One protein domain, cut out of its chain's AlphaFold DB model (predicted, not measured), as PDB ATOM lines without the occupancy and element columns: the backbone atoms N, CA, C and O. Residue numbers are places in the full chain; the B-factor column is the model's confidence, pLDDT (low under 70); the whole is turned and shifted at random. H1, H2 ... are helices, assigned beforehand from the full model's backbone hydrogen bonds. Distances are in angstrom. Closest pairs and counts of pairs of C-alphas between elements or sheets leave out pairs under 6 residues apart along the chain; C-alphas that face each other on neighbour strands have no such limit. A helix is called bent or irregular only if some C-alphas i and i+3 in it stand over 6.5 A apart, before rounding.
ATOM      1  N   SER A  83     169.826 -22.553 105.021       63.97
ATOM      2  CA  SER A  83     169.557 -21.137 104.797       63.97
ATOM      3  C   SER A  83     170.434 -20.509 103.711       63.97
ATOM      4  O   SER A  83     170.159 -19.375 103.300       63.97
ATOM      5  N   ASP A  84     171.457 -21.215 103.219       72.81
ATOM      6  CA  ASP A  84     172.295 -20.801 102.079       72.81
ATOM      7  C   ASP A  84     171.633 -21.084 100.732       72.81
ATOM      8  O   ASP A  84     172.217 -21.586  99.775       72.81
ATOM      9  N   LYS A  85     170.360 -20.711 100.660       84.38
ATOM     10  CA  LYS A  85     169.583 -20.729  99.434       84.38
ATOM     11  C   LYS A  85     169.789 -19.421  98.676       84.38
ATOM     12  O   LYS A  85     169.774 -18.342  99.289       84.38
ATOM     13  N   PRO A  86     169.963 -19.477  97.349       87.44
ATOM     14  CA  PRO A  86     170.128 -18.285  96.537       87.44
ATOM     15  C   PRO A  86     168.872 -17.409  96.580       87.44
ATOM     16  O   PRO A  86     167.745 -17.886  96.728       87.44
ATOM     17  N   LEU A  87     169.053 -16.096  96.414       89.25
ATOM     18  CA  LEU A  87     167.979 -15.119  96.624       89.25
ATOM     19  C   LEU A  87     166.763 -15.342  95.708       89.25
ATOM     20  O   LEU A  87     165.637 -15.024  96.090       89.25
ATOM     21  N   TRP A  88     166.976 -15.922  94.524       88.75
ATOM     22  CA  TRP A  88     165.908 -16.219  93.571       88.75
ATOM     23  C   TRP A  88     164.925 -17.291  94.050       88.75
ATOM     24  O   TRP A  88     163.815 -17.339  93.531       88.75
ATOM     25  N   GLU A  89     165.259 -18.110  95.053       89.62
ATOM     26  CA  GLU A  89     164.280 -19.014  95.682       89.62
ATOM     27  C   GLU A  89     163.204 -18.252  96.470       89.62
ATOM     28  O   GLU A  89     162.093 -18.743  96.662       89.62
ATOM     29  N   TYR A  90     163.503 -17.019  96.885       90.19
ATOM     30  CA  TYR A  90     162.579 -16.142  97.610       90.19
ATOM     31  C   TYR A  90     161.821 -15.173  96.683       90.19
ATOM     32  O   TYR A  90     160.981 -14.373  97.136       90.19
ATOM     33  N   ASP A  91     162.079 -15.257  95.376       91.94
ATOM     34  CA  ASP A  91     161.373 -14.512  94.343       91.94
ATOM     35  C   ASP A  91     160.178 -15.310  93.802       91.94
ATOM     36  O   ASP A  91     160.310 -16.230  93.001       91.94
ATOM     37  N   ARG A  92     158.967 -14.883  94.176       88.94
ATOM     38  CA  ARG A  92     157.709 -15.451  93.661       88.94
ATOM     39  C   ARG A  92     157.518 -15.261  92.156       88.94
ATOM     40  O   ARG A  92     156.726 -15.974  91.558       88.94
ATOM     41  N   THR A  93     158.170 -14.264  91.563       88.38
ATOM     42  CA  THR A  93     157.985 -13.918  90.148       88.38
ATOM     43  C   THR A  93     158.933 -14.681  89.225       88.38
ATOM     44  O   THR A  93     158.722 -14.693  88.015       88.38
ATOM     45  N   GLY A  94     159.985 -15.300  89.775       85.88
ATOM     46  CA  GLY A  94     161.036 -15.974  89.013       85.88
ATOM     47  C   GLY A  94     161.834 -15.050  88.082       85.88
ATOM     48  O   GLY A  94     162.629 -15.537  87.273       85.88
ATOM     49  N   LYS A  95     161.638 -13.727  88.167       86.88
ATOM     50  CA  LYS A  95     162.339 -12.729  87.352       86.88
ATOM     51  C   LYS A  95     163.806 -12.659  87.745       86.88
ATOM     52  O   LYS A  95     164.655 -12.574  86.861       86.88
ATOM     53  N   LEU A  96     164.105 -12.770  89.039       86.62
ATOM     54  CA  LEU A  96     165.472 -12.695  89.539       86.62
ATOM     55  C   LEU A  96     166.330 -13.839  88.986       86.62
ATOM     56  O   LEU A  96     167.439 -13.601  88.533       86.62
ATOM     57  N   LYS A  97     165.791 -15.064  88.897       87.38
ATOM     58  CA  LYS A  97     166.502 -16.204  88.289       87.38
ATOM     59  C   LYS A  97     166.828 -15.973  86.810       87.38
ATOM     60  O   LYS A  97     167.864 -16.422  86.335       87.38
ATOM     61  N   LYS A  98     165.938 -15.290  86.081       85.94
ATOM     62  CA  LYS A  98     166.137 -14.961  84.661       85.94
ATOM     63  C   LYS A  98     167.184 -13.859  84.482       85.94
ATOM     64  O   LYS A  98     168.043 -14.005  83.623       85.94
ATOM     65  N   LYS A  99     167.135 -12.801  85.301       82.62
ATOM     66  CA  LYS A  99     168.068 -11.660  85.241       82.62
ATOM     67  C   LYS A  99     169.461 -11.991  85.776       82.62
ATOM     68  O   LYS A  99     170.449 -11.550  85.214       82.62
ATOM     69  N   CYS A 100     169.539 -12.799  86.831       77.81
ATOM     70  CA  CYS A 100     170.793 -13.266  87.423       77.81
ATOM     71  C   CYS A 100     171.331 -14.537  86.759       77.81
ATOM     72  O   CYS A 100     172.271 -15.140  87.279       77.81
ATOM     73  N   ARG A 101     170.747 -14.982  85.636       77.50
ATOM     74  CA  ARG A 101     171.385 -16.007  84.814       77.50
ATOM     75  C   ARG A 101     172.668 -15.377  84.297       77.50
ATOM     76  O   ARG A 101     172.614 -14.546  83.397       77.50
ATOM     77  N   PHE A 102     173.794 -15.746  84.904       58.72
ATOM     78  CA  PHE A 102     175.102 -15.378  84.391       58.72
ATOM     79  C   PHE A 102     175.107 -15.689  82.897       58.72
ATOM     80  O   PHE A 102     174.869 -16.830  82.492       58.72
ATOM     81  N   VAL A 103     175.308 -14.658  82.079       55.97
ATOM     82  CA  VAL A 103     175.651 -14.867  80.681       55.97
ATOM     83  C   VAL A 103     176.965 -15.638  80.749       55.97
ATOM     84  O   VAL A 103     177.948 -15.114  81.269       55.97
ATOM     85  N   GLY A 104     176.978 -16.901  80.311       52.59
ATOM     86  CA  GLY A 104     178.163 -17.771  80.389       52.59
ATOM     87  C   GLY A 104     179.422 -17.177  79.736       52.59
ATOM     88  O   GLY A 104     180.516 -17.683  79.951       52.59
ATOM     89  N   SER A 125     179.116   9.794  81.899       88.12
ATOM     90  CA  SER A 125     177.888  10.346  82.475       88.12
ATOM     91  C   SER A 125     176.632   9.567  82.088       88.12
ATOM     92  O   SER A 125     175.803   9.329  82.965       88.12
ATOM     93  N   GLU A 126     176.504   9.145  80.829       88.94
ATOM     94  CA  GLU A 126     175.364   8.358  80.334       88.94
ATOM     95  C   GLU A 126     175.383   6.933  80.893       88.94
ATOM     96  O   GLU A 126     174.353   6.411  81.310       88.94
ATOM     97  N   ILE A 127     176.563   6.317  80.994       87.19
ATOM     98  CA  ILE A 127     176.704   5.010  81.654       87.19
ATOM     99  C   ILE A 127     176.292   5.132  83.127       87.19
ATOM    100  O   ILE A 127     175.509   4.331  83.639       87.19
ATOM    101  N   ASN A 128     176.762   6.175  83.815       90.50
ATOM    102  CA  ASN A 128     176.431   6.412  85.217       90.50
ATOM    103  C   ASN A 128     174.940   6.720  85.439       90.50
ATOM    104  O   ASN A 128     174.434   6.452  86.530       90.50
ATOM    105  N   SER A 129     174.234   7.324  84.477       92.94
ATOM    106  CA  SER A 129     172.779   7.503  84.578       92.94
ATOM    107  C   SER A 129     172.049   6.181  84.354       92.94
ATOM    108  O   SER A 129     171.248   5.802  85.199       92.94
ATOM    109  N   GLN A 130     172.411   5.414  83.321       90.62
ATOM    110  CA  GLN A 130     171.796   4.111  83.038       90.62
ATOM    111  C   GLN A 130     171.952   3.118  84.195       90.62
ATOM    112  O   GLN A 130     171.012   2.402  84.541       90.62
ATOM    113  N   VAL A 131     173.130   3.080  84.828       91.19
ATOM    114  CA  VAL A 131     173.361   2.231  86.005       91.19
ATOM    115  C   VAL A 131     172.478   2.666  87.174       91.19
ATOM    116  O   VAL A 131     171.920   1.808  87.854       91.19
ATOM    117  N   ARG A 132     172.318   3.977  87.405       93.62
ATOM    118  CA  ARG A 132     171.432   4.495  88.461       93.62
ATOM    119  C   ARG A 132     169.977   4.125  88.200       93.62
ATOM    120  O   ARG A 132     169.353   3.550  89.084       93.62
ATOM    121  N   ASP A 133     169.490   4.335  86.980       93.88
ATOM    122  CA  ASP A 133     168.118   3.994  86.595       93.88
ATOM    123  C   ASP A 133     167.840   2.493  86.778       93.88
ATOM    124  O   ASP A 133     166.802   2.095  87.312       93.88
ATOM    125  N   LEU A 134     168.802   1.643  86.399       91.31
ATOM    126  CA  LEU A 134     168.711   0.197  86.596       91.31
ATOM    127  C   LEU A 134     168.674  -0.178  88.084       91.31
ATOM    128  O   LEU A 134     167.890  -1.042  88.490       91.31
ATOM    129  N   VAL A 135     169.521   0.447  88.905       92.25
ATOM    130  CA  VAL A 135     169.536   0.221  90.355       92.25
ATOM    131  C   VAL A 135     168.202   0.640  90.962       92.25
ATOM    132  O   VAL A 135     167.603  -0.154  91.686       92.25
ATOM    133  N   ASP A 136     167.694   1.819  90.624       93.94
ATOM    134  CA  ASP A 136     166.426   2.331  91.146       93.94
ATOM    135  C   ASP A 136     165.240   1.444  90.738       93.94
ATOM    136  O   ASP A 136     164.319   1.214  91.531       93.94
ATOM    137  N   GLN A 137     165.292   0.854  89.541       90.69
ATOM    138  CA  GLN A 137     164.283  -0.084  89.059       90.69
ATOM    139  C   GLN A 137     164.327  -1.445  89.781       90.69
ATOM    140  O   GLN A 137     163.281  -1.987  90.157       90.69
ATOM    141  N   GLU A 138     165.513  -2.035  89.967       90.06
ATOM    142  CA  GLU A 138     165.654  -3.425  90.431       90.06
ATOM    143  C   GLU A 138     165.845  -3.568  91.945       90.06
ATOM    144  O   GLU A 138     165.404  -4.562  92.543       90.06
ATOM    145  N   LEU A 139     166.465  -2.584  92.600       92.62
ATOM    146  CA  LEU A 139     166.796  -2.633  94.025       92.62
ATOM    147  C   LEU A 139     165.572  -2.888  94.922       92.62
ATOM    148  O   LEU A 139     165.662  -3.762  95.793       92.62
ATOM    149  N   PRO A 140     164.400  -2.251  94.711       93.94
ATOM    150  CA  PRO A 140     163.222  -2.519  95.535       93.94
ATOM    151  C   PRO A 140     162.755  -3.979  95.450       93.94
ATOM    152  O   PRO A 140     162.231  -4.542  96.417       93.94
ATOM    153  N   HIS A 141     162.936  -4.621  94.294       91.56
ATOM    154  CA  HIS A 141     162.569  -6.021  94.104       91.56
ATOM    155  C   HIS A 141     163.533  -6.961  94.844       91.56
ATOM    156  O   HIS A 141     163.084  -7.872  95.552       91.56
ATOM    157  N   ILE A 142     164.837  -6.695  94.756       92.19
ATOM    158  CA  ILE A 142     165.884  -7.432  95.479       92.19
ATOM    159  C   ILE A 142     165.673  -7.310  96.993       92.19
ATOM    160  O   ILE A 142     165.648  -8.323  97.695       92.19
ATOM    161  N   GLN A 143     165.420  -6.099  97.499       94.69
ATOM    162  CA  GLN A 143     165.148  -5.850  98.919       94.69
ATOM    163  C   GLN A 143     163.917  -6.616  99.421       94.69
ATOM    164  O   GLN A 143     163.946  -7.210 100.502       94.69
ATOM    165  N   LYS A 144     162.837  -6.681  98.629       94.50
ATOM    166  CA  LYS A 144     161.650  -7.486  98.969       94.50
ATOM    167  C   LYS A 144     161.981  -8.974  99.079       94.50
ATOM    168  O   LYS A 144     161.487  -9.635  99.997       94.50
ATOM    169  N   CYS A 145     162.795  -9.506  98.169       93.25
ATOM    170  CA  CYS A 145     163.245 -10.900  98.222       93.25
ATOM    171  C   CYS A 145     164.140 -11.143  99.443       93.25
ATOM    172  O   CYS A 145     163.941 -12.119 100.166       93.25
ATOM    173  N   TYR A 146     165.040 -10.209  99.750       92.81
ATOM    174  CA  TYR A 146     165.899 -10.277 100.930       92.81
ATOM    175  C   TYR A 146     165.081 -10.295 102.225       92.81
ATOM    176  O   TYR A 146     165.240 -11.184 103.060       92.81
ATOM    177  N   ALA A 147     164.102  -9.398 102.351       94.94
ATOM    178  CA  ALA A 147     163.199  -9.373 103.496       94.94
ATOM    179  C   ALA A 147     162.395 -10.677 103.648       94.94
ATOM    180  O   ALA A 147     162.009 -11.038 104.762       94.94
ATOM    181  N   ARG A 148     162.092 -11.387 102.552       94.06
ATOM    182  CA  ARG A 148     161.453 -12.714 102.607       94.06
ATOM    183  C   ARG A 148     162.424 -13.784 103.093       94.06
ATOM    184  O   ARG A 148     162.030 -14.558 103.962       94.06
ATOM    185  N   ARG A 149     163.663 -13.791 102.593       92.44
ATOM    186  CA  ARG A 149     164.726 -14.696 103.060       92.44
ATOM    187  C   ARG A 149     164.925 -14.566 104.564       92.44
ATOM    188  O   ARG A 149     164.804 -15.556 105.275       92.44
ATOM    189  N   VAL A 150     165.123 -13.342 105.056       92.38
ATOM    190  CA  VAL A 150     165.312 -13.072 106.491       92.38
ATOM    191  C   VAL A 150     164.129 -13.588 107.311       92.38
ATOM    192  O   VAL A 150     164.317 -14.293 108.299       92.38
ATOM    193  N   ARG A 151     162.892 -13.302 106.886       93.88
ATOM    194  CA  ARG A 151     161.688 -13.787 107.584       93.88
ATOM    195  C   ARG A 151     161.575 -15.308 107.602       93.88
ATOM    196  O   ARG A 151     161.106 -15.850 108.598       93.88
ATOM    197  N   HIS A 152     161.956 -15.976 106.519       91.31
ATOM    198  CA  HIS A 152     161.953 -17.432 106.444       91.31
ATOM    199  C   HIS A 152     162.991 -18.033 107.395       91.31
ATOM    200  O   HIS A 152     162.614 -18.815 108.257       91.31
ATOM    201  N   VAL A 153     164.243 -17.569 107.336       89.19
ATOM    202  CA  VAL A 153     165.317 -18.033 108.230       89.19
ATOM    203  C   VAL A 153     164.937 -17.840 109.698       89.19
ATOM    204  O   VAL A 153     165.021 -18.774 110.489       89.19
ATOM    205  N   LEU A 154     164.441 -16.655 110.071       92.00
ATOM    206  CA  LEU A 154     164.015 -16.391 111.447       92.00
ATOM    207  C   LEU A 154     162.863 -17.296 111.899       92.00
ATOM    208  O   LEU A 154     162.795 -17.650 113.074       92.00
ATOM    209  N   ARG A 155     161.935 -17.639 111.001       92.00
ATOM    210  CA  ARG A 155     160.834 -18.556 111.315       92.00
ATOM    211  C   ARG A 155     161.357 -19.965 111.554       92.00
ATOM    212  O   ARG A 155     161.022 -20.552 112.575       92.00
ATOM    213  N   ASP A 156     162.196 -20.463 110.657       87.94
ATOM    214  CA  ASP A 156     162.729 -21.820 110.736       87.94
ATOM    215  C   ASP A 156     163.582 -21.999 111.999       87.94
ATOM    216  O   ASP A 156     163.387 -22.956 112.744       87.94
ATOM    217  N   MET A 157     164.431 -21.017 112.330       86.88
ATOM    218  CA  MET A 157     165.214 -21.039 113.572       86.88
ATOM    219  C   MET A 157     164.326 -21.014 114.824       86.88
ATOM    220  O   MET A 157     164.593 -21.732 115.785       86.88
ATOM    221  N   ARG A 158     163.255 -20.209 114.836       91.44
ATOM    222  CA  ARG A 158     162.308 -20.182 115.967       91.44
ATOM    223  C   ARG A 158     161.585 -21.513 116.135       91.44
ATOM    224  O   ARG A 158     161.425 -21.957 117.270       91.44
ATOM    225  N   ASN A 159     161.183 -22.142 115.034       88.94
ATOM    226  CA  ASN A 159     160.558 -23.459 115.061       88.94
ATOM    227  C   ASN A 159     161.526 -24.499 115.627       88.94
ATOM    228  O   ASN A 159     161.179 -25.178 116.585       88.94
ATOM    229  N   GLN A 160     162.768 -24.525 115.141       84.75
ATOM    230  CA  GLN A 160     163.795 -25.446 115.626       84.75
ATOM    231  C   GLN A 160     164.060 -25.290 117.133       84.75
ATOM    232  O   GLN A 160     164.162 -26.277 117.861       84.75
ATOM    233  N   VAL A 161     164.146 -24.051 117.628       88.44
ATOM    234  CA  VAL A 161     164.312 -23.784 119.067       88.44
ATOM    235  C   VAL A 161     163.080 -24.229 119.860       88.44
ATOM    236  O   VAL A 161     163.224 -24.787 120.948       88.44
ATOM    237  N   SER A 162     161.875 -23.999 119.335       90.31
ATOM    238  CA  SER A 162     160.631 -24.417 119.986       90.31
ATOM    239  C   SER A 162     160.524 -25.939 120.078       90.31
ATOM    240  O   SER A 162     160.266 -26.465 121.160       90.31
ATOM    241  N   GLU A 163     160.801 -26.645 118.984       87.94
ATOM    242  CA  GLU A 163     160.839 -28.107 118.928       87.94
ATOM    243  C   GLU A 163     161.864 -28.669 119.914       87.94
ATOM    244  O   GLU A 163     161.556 -29.583 120.679       87.94
ATOM    245  N   TYR A 164     163.056 -28.066 119.976       87.12
ATOM    246  CA  TYR A 164     164.085 -28.472 120.927       87.12
ATOM    247  C   TYR A 164     163.612 -28.296 122.371       87.12
ATOM    248  O   TYR A 164     163.773 -29.200 123.191       87.12
ATOM    249  N   ALA A 165     163.009 -27.149 122.694       87.69
ATOM    250  CA  ALA A 165     162.510 -26.873 124.036       87.69
ATOM    251  C   ALA A 165     161.420 -27.875 124.456       87.69
ATOM    252  O   ALA A 165     161.456 -28.380 125.581       87.69
ATOM    253  N   GLN A 166     160.497 -28.204 123.547       89.69
ATOM    254  CA  GLN A 166     159.443 -29.191 123.785       89.69
ATOM    255  C   GLN A 166     160.020 -30.597 123.984       89.69
ATOM    256  O   GLN A 166     159.733 -31.245 124.993       89.69
ATOM    257  N   ALA A 167     160.890 -31.052 123.081       86.12
ATOM    258  CA  ALA A 167     161.532 -32.361 123.180       86.12
ATOM    259  C   ALA A 167     162.360 -32.488 124.470       86.12
ATOM    260  O   ALA A 167     162.276 -33.485 125.190       86.12
ATOM    261  N   HIS A 168     163.097 -31.437 124.830       85.00
ATOM    262  CA  HIS A 168     163.865 -31.395 126.068       85.00
ATOM    263  C   HIS A 168     162.968 -31.467 127.317       85.00
ATOM    264  O   HIS A 168     163.316 -32.143 128.288       85.00
ATOM    265  N   GLN A 169     161.797 -30.818 127.308       87.19
ATOM    266  CA  GLN A 169     160.827 -30.920 128.402       87.19
ATOM    267  C   GLN A 169     160.304 -32.353 128.568       87.19
ATOM    268  O   GLN A 169     160.259 -32.850 129.698       87.19
ATOM    269  N   VAL A 170     159.966 -33.028 127.465       86.19
ATOM    270  CA  VAL A 170     159.515 -34.429 127.471       86.19
ATOM    271  C   VAL A 170     160.585 -35.332 128.080       86.19
ATOM    272  O   VAL A 170     160.322 -35.979 129.095       86.19
ATOM    273  N   ILE A 171     161.817 -35.290 127.564       82.69
ATOM    274  CA  ILE A 171     162.942 -36.096 128.075       82.69
ATOM    275  C   ILE A 171     163.170 -35.840 129.569       82.69
ATOM    276  O   ILE A 171     163.370 -36.770 130.357       82.69
ATOM    277  N   ARG A 172     163.114 -34.572 129.991       82.62
ATOM    278  CA  ARG A 172     163.279 -34.209 131.400       82.62
ATOM    279  C   ARG A 172     162.169 -34.821 132.260       82.62
ATOM    280  O   ARG A 172     162.471 -35.395 133.306       82.62
ATOM    281  N   SER A 173     160.912 -34.734 131.825       80.88
ATOM    282  CA  SER A 173     159.766 -35.312 132.539       80.88
ATOM    283  C   SER A 173     159.832 -36.841 132.632       80.88
ATOM    284  O   SER A 173     159.589 -37.405 133.699       80.88
ATOM    285  N   GLU A 174     160.250 -37.518 131.560       82.81
ATOM    286  CA  GLU A 174     160.427 -38.969 131.546       82.81
ATOM    287  C   GLU A 174     161.525 -39.406 132.507       82.81
ATOM    288  O   GLU A 174     161.359 -40.383 133.243       82.81
ATOM    289  N   ARG A 175     162.631 -38.657 132.558       78.25
ATOM    290  CA  ARG A 175     163.710 -38.908 133.514       78.25
ATOM    291  C   ARG A 175     163.214 -38.795 134.953       78.25
ATOM    292  O   ARG A 175     163.507 -39.681 135.752       78.25
TER     293      ARG A 175
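What this domain is: This is residues 83 to 104 and 125 to 175 of the 206 residues of an uncharacterized protein of Phytophthora nicotianae (UniProt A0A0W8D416). What does the model look like at first sight? One very long helix, H3, bends near residues 137 to 140 and makes the length of the whole, while two very short helices, H1 and H2, form a small clump on one side of it, where H1 packs on residues 145 to 149. The two ends of H3, residues 125 to 137 and 158 to 175, stick out free of the rest. What is it made of, and how large is it? The printed part has 73 residues with three named helices, in the order H1, H2, H3, and no named strand: the class is all helix. The whole is extended, with a radius of gyration of the C-alphas of 20.2 A and spans of 72 by 24 by 18 A.

How they stand to each other: How does the long helix run? H3, residues 125 to 175, was assigned as one helix by its hydrogen bonds but is bent: C-alphas 137 and 140 are 7.0 A apart. Its arms H3a, residues 125 to 137, and H3b, residues 140 to 175, stand at a steep tilt of 41 degrees. What touches it? H1, residues 87 to 90, touches H3b, which meets it with residues 145 to 149 alone; the closest C-alphas, of Tyr 90 and Cys 145, are 5.3 A apart. H1 and H3a are apart. Where is H2? H2, residues 95 to 99, touches H1 only at the corner by their link, with the closest C-alphas, of Trp 88 and Lys 97, 5.3 A apart. H2 is close to H3b but not clearly touching, the closest C-alphas being those of Leu 96 and Ile 142 at 7.9 A, and H2 and H3a are apart. What do the backbones show? In H2, H3a and H3b every O i to N i+4 pair is within hydrogen-bond range; H1 is too short for such a pair, and its one O i to N i+3 pair is within range.

Where its parts are: Where does the long helix lie? H3a begins at C-alpha 125, (177.888, 10.346, 82.475), and measures 18.4 A from first to last C-alpha. H3b measures 52.6 A and ends at C-alpha 175, (163.710, -38.908, 133.514). Where are the short helices? H1 begins at C-alpha 87, (167.979, -15.119, 96.624), and measures 5.6 A; H2 measures 6.2 A.

The domain as a whole: How far does it reach? The two C-alphas farthest apart are those of Ser 125 and Arg 175, at 72.3 A. Is anything missing? Residues 105 to 124 are not printed, and C-alphas 104 and 125 are 28.2 A apart across the cut. The link H1 to H2 is tight, and the link H2 to H3 is across the cut. Where is confidence low? The mean pLDDT of the printed part is 87.0, and residue 83 and residues 102 to 104 are under 70.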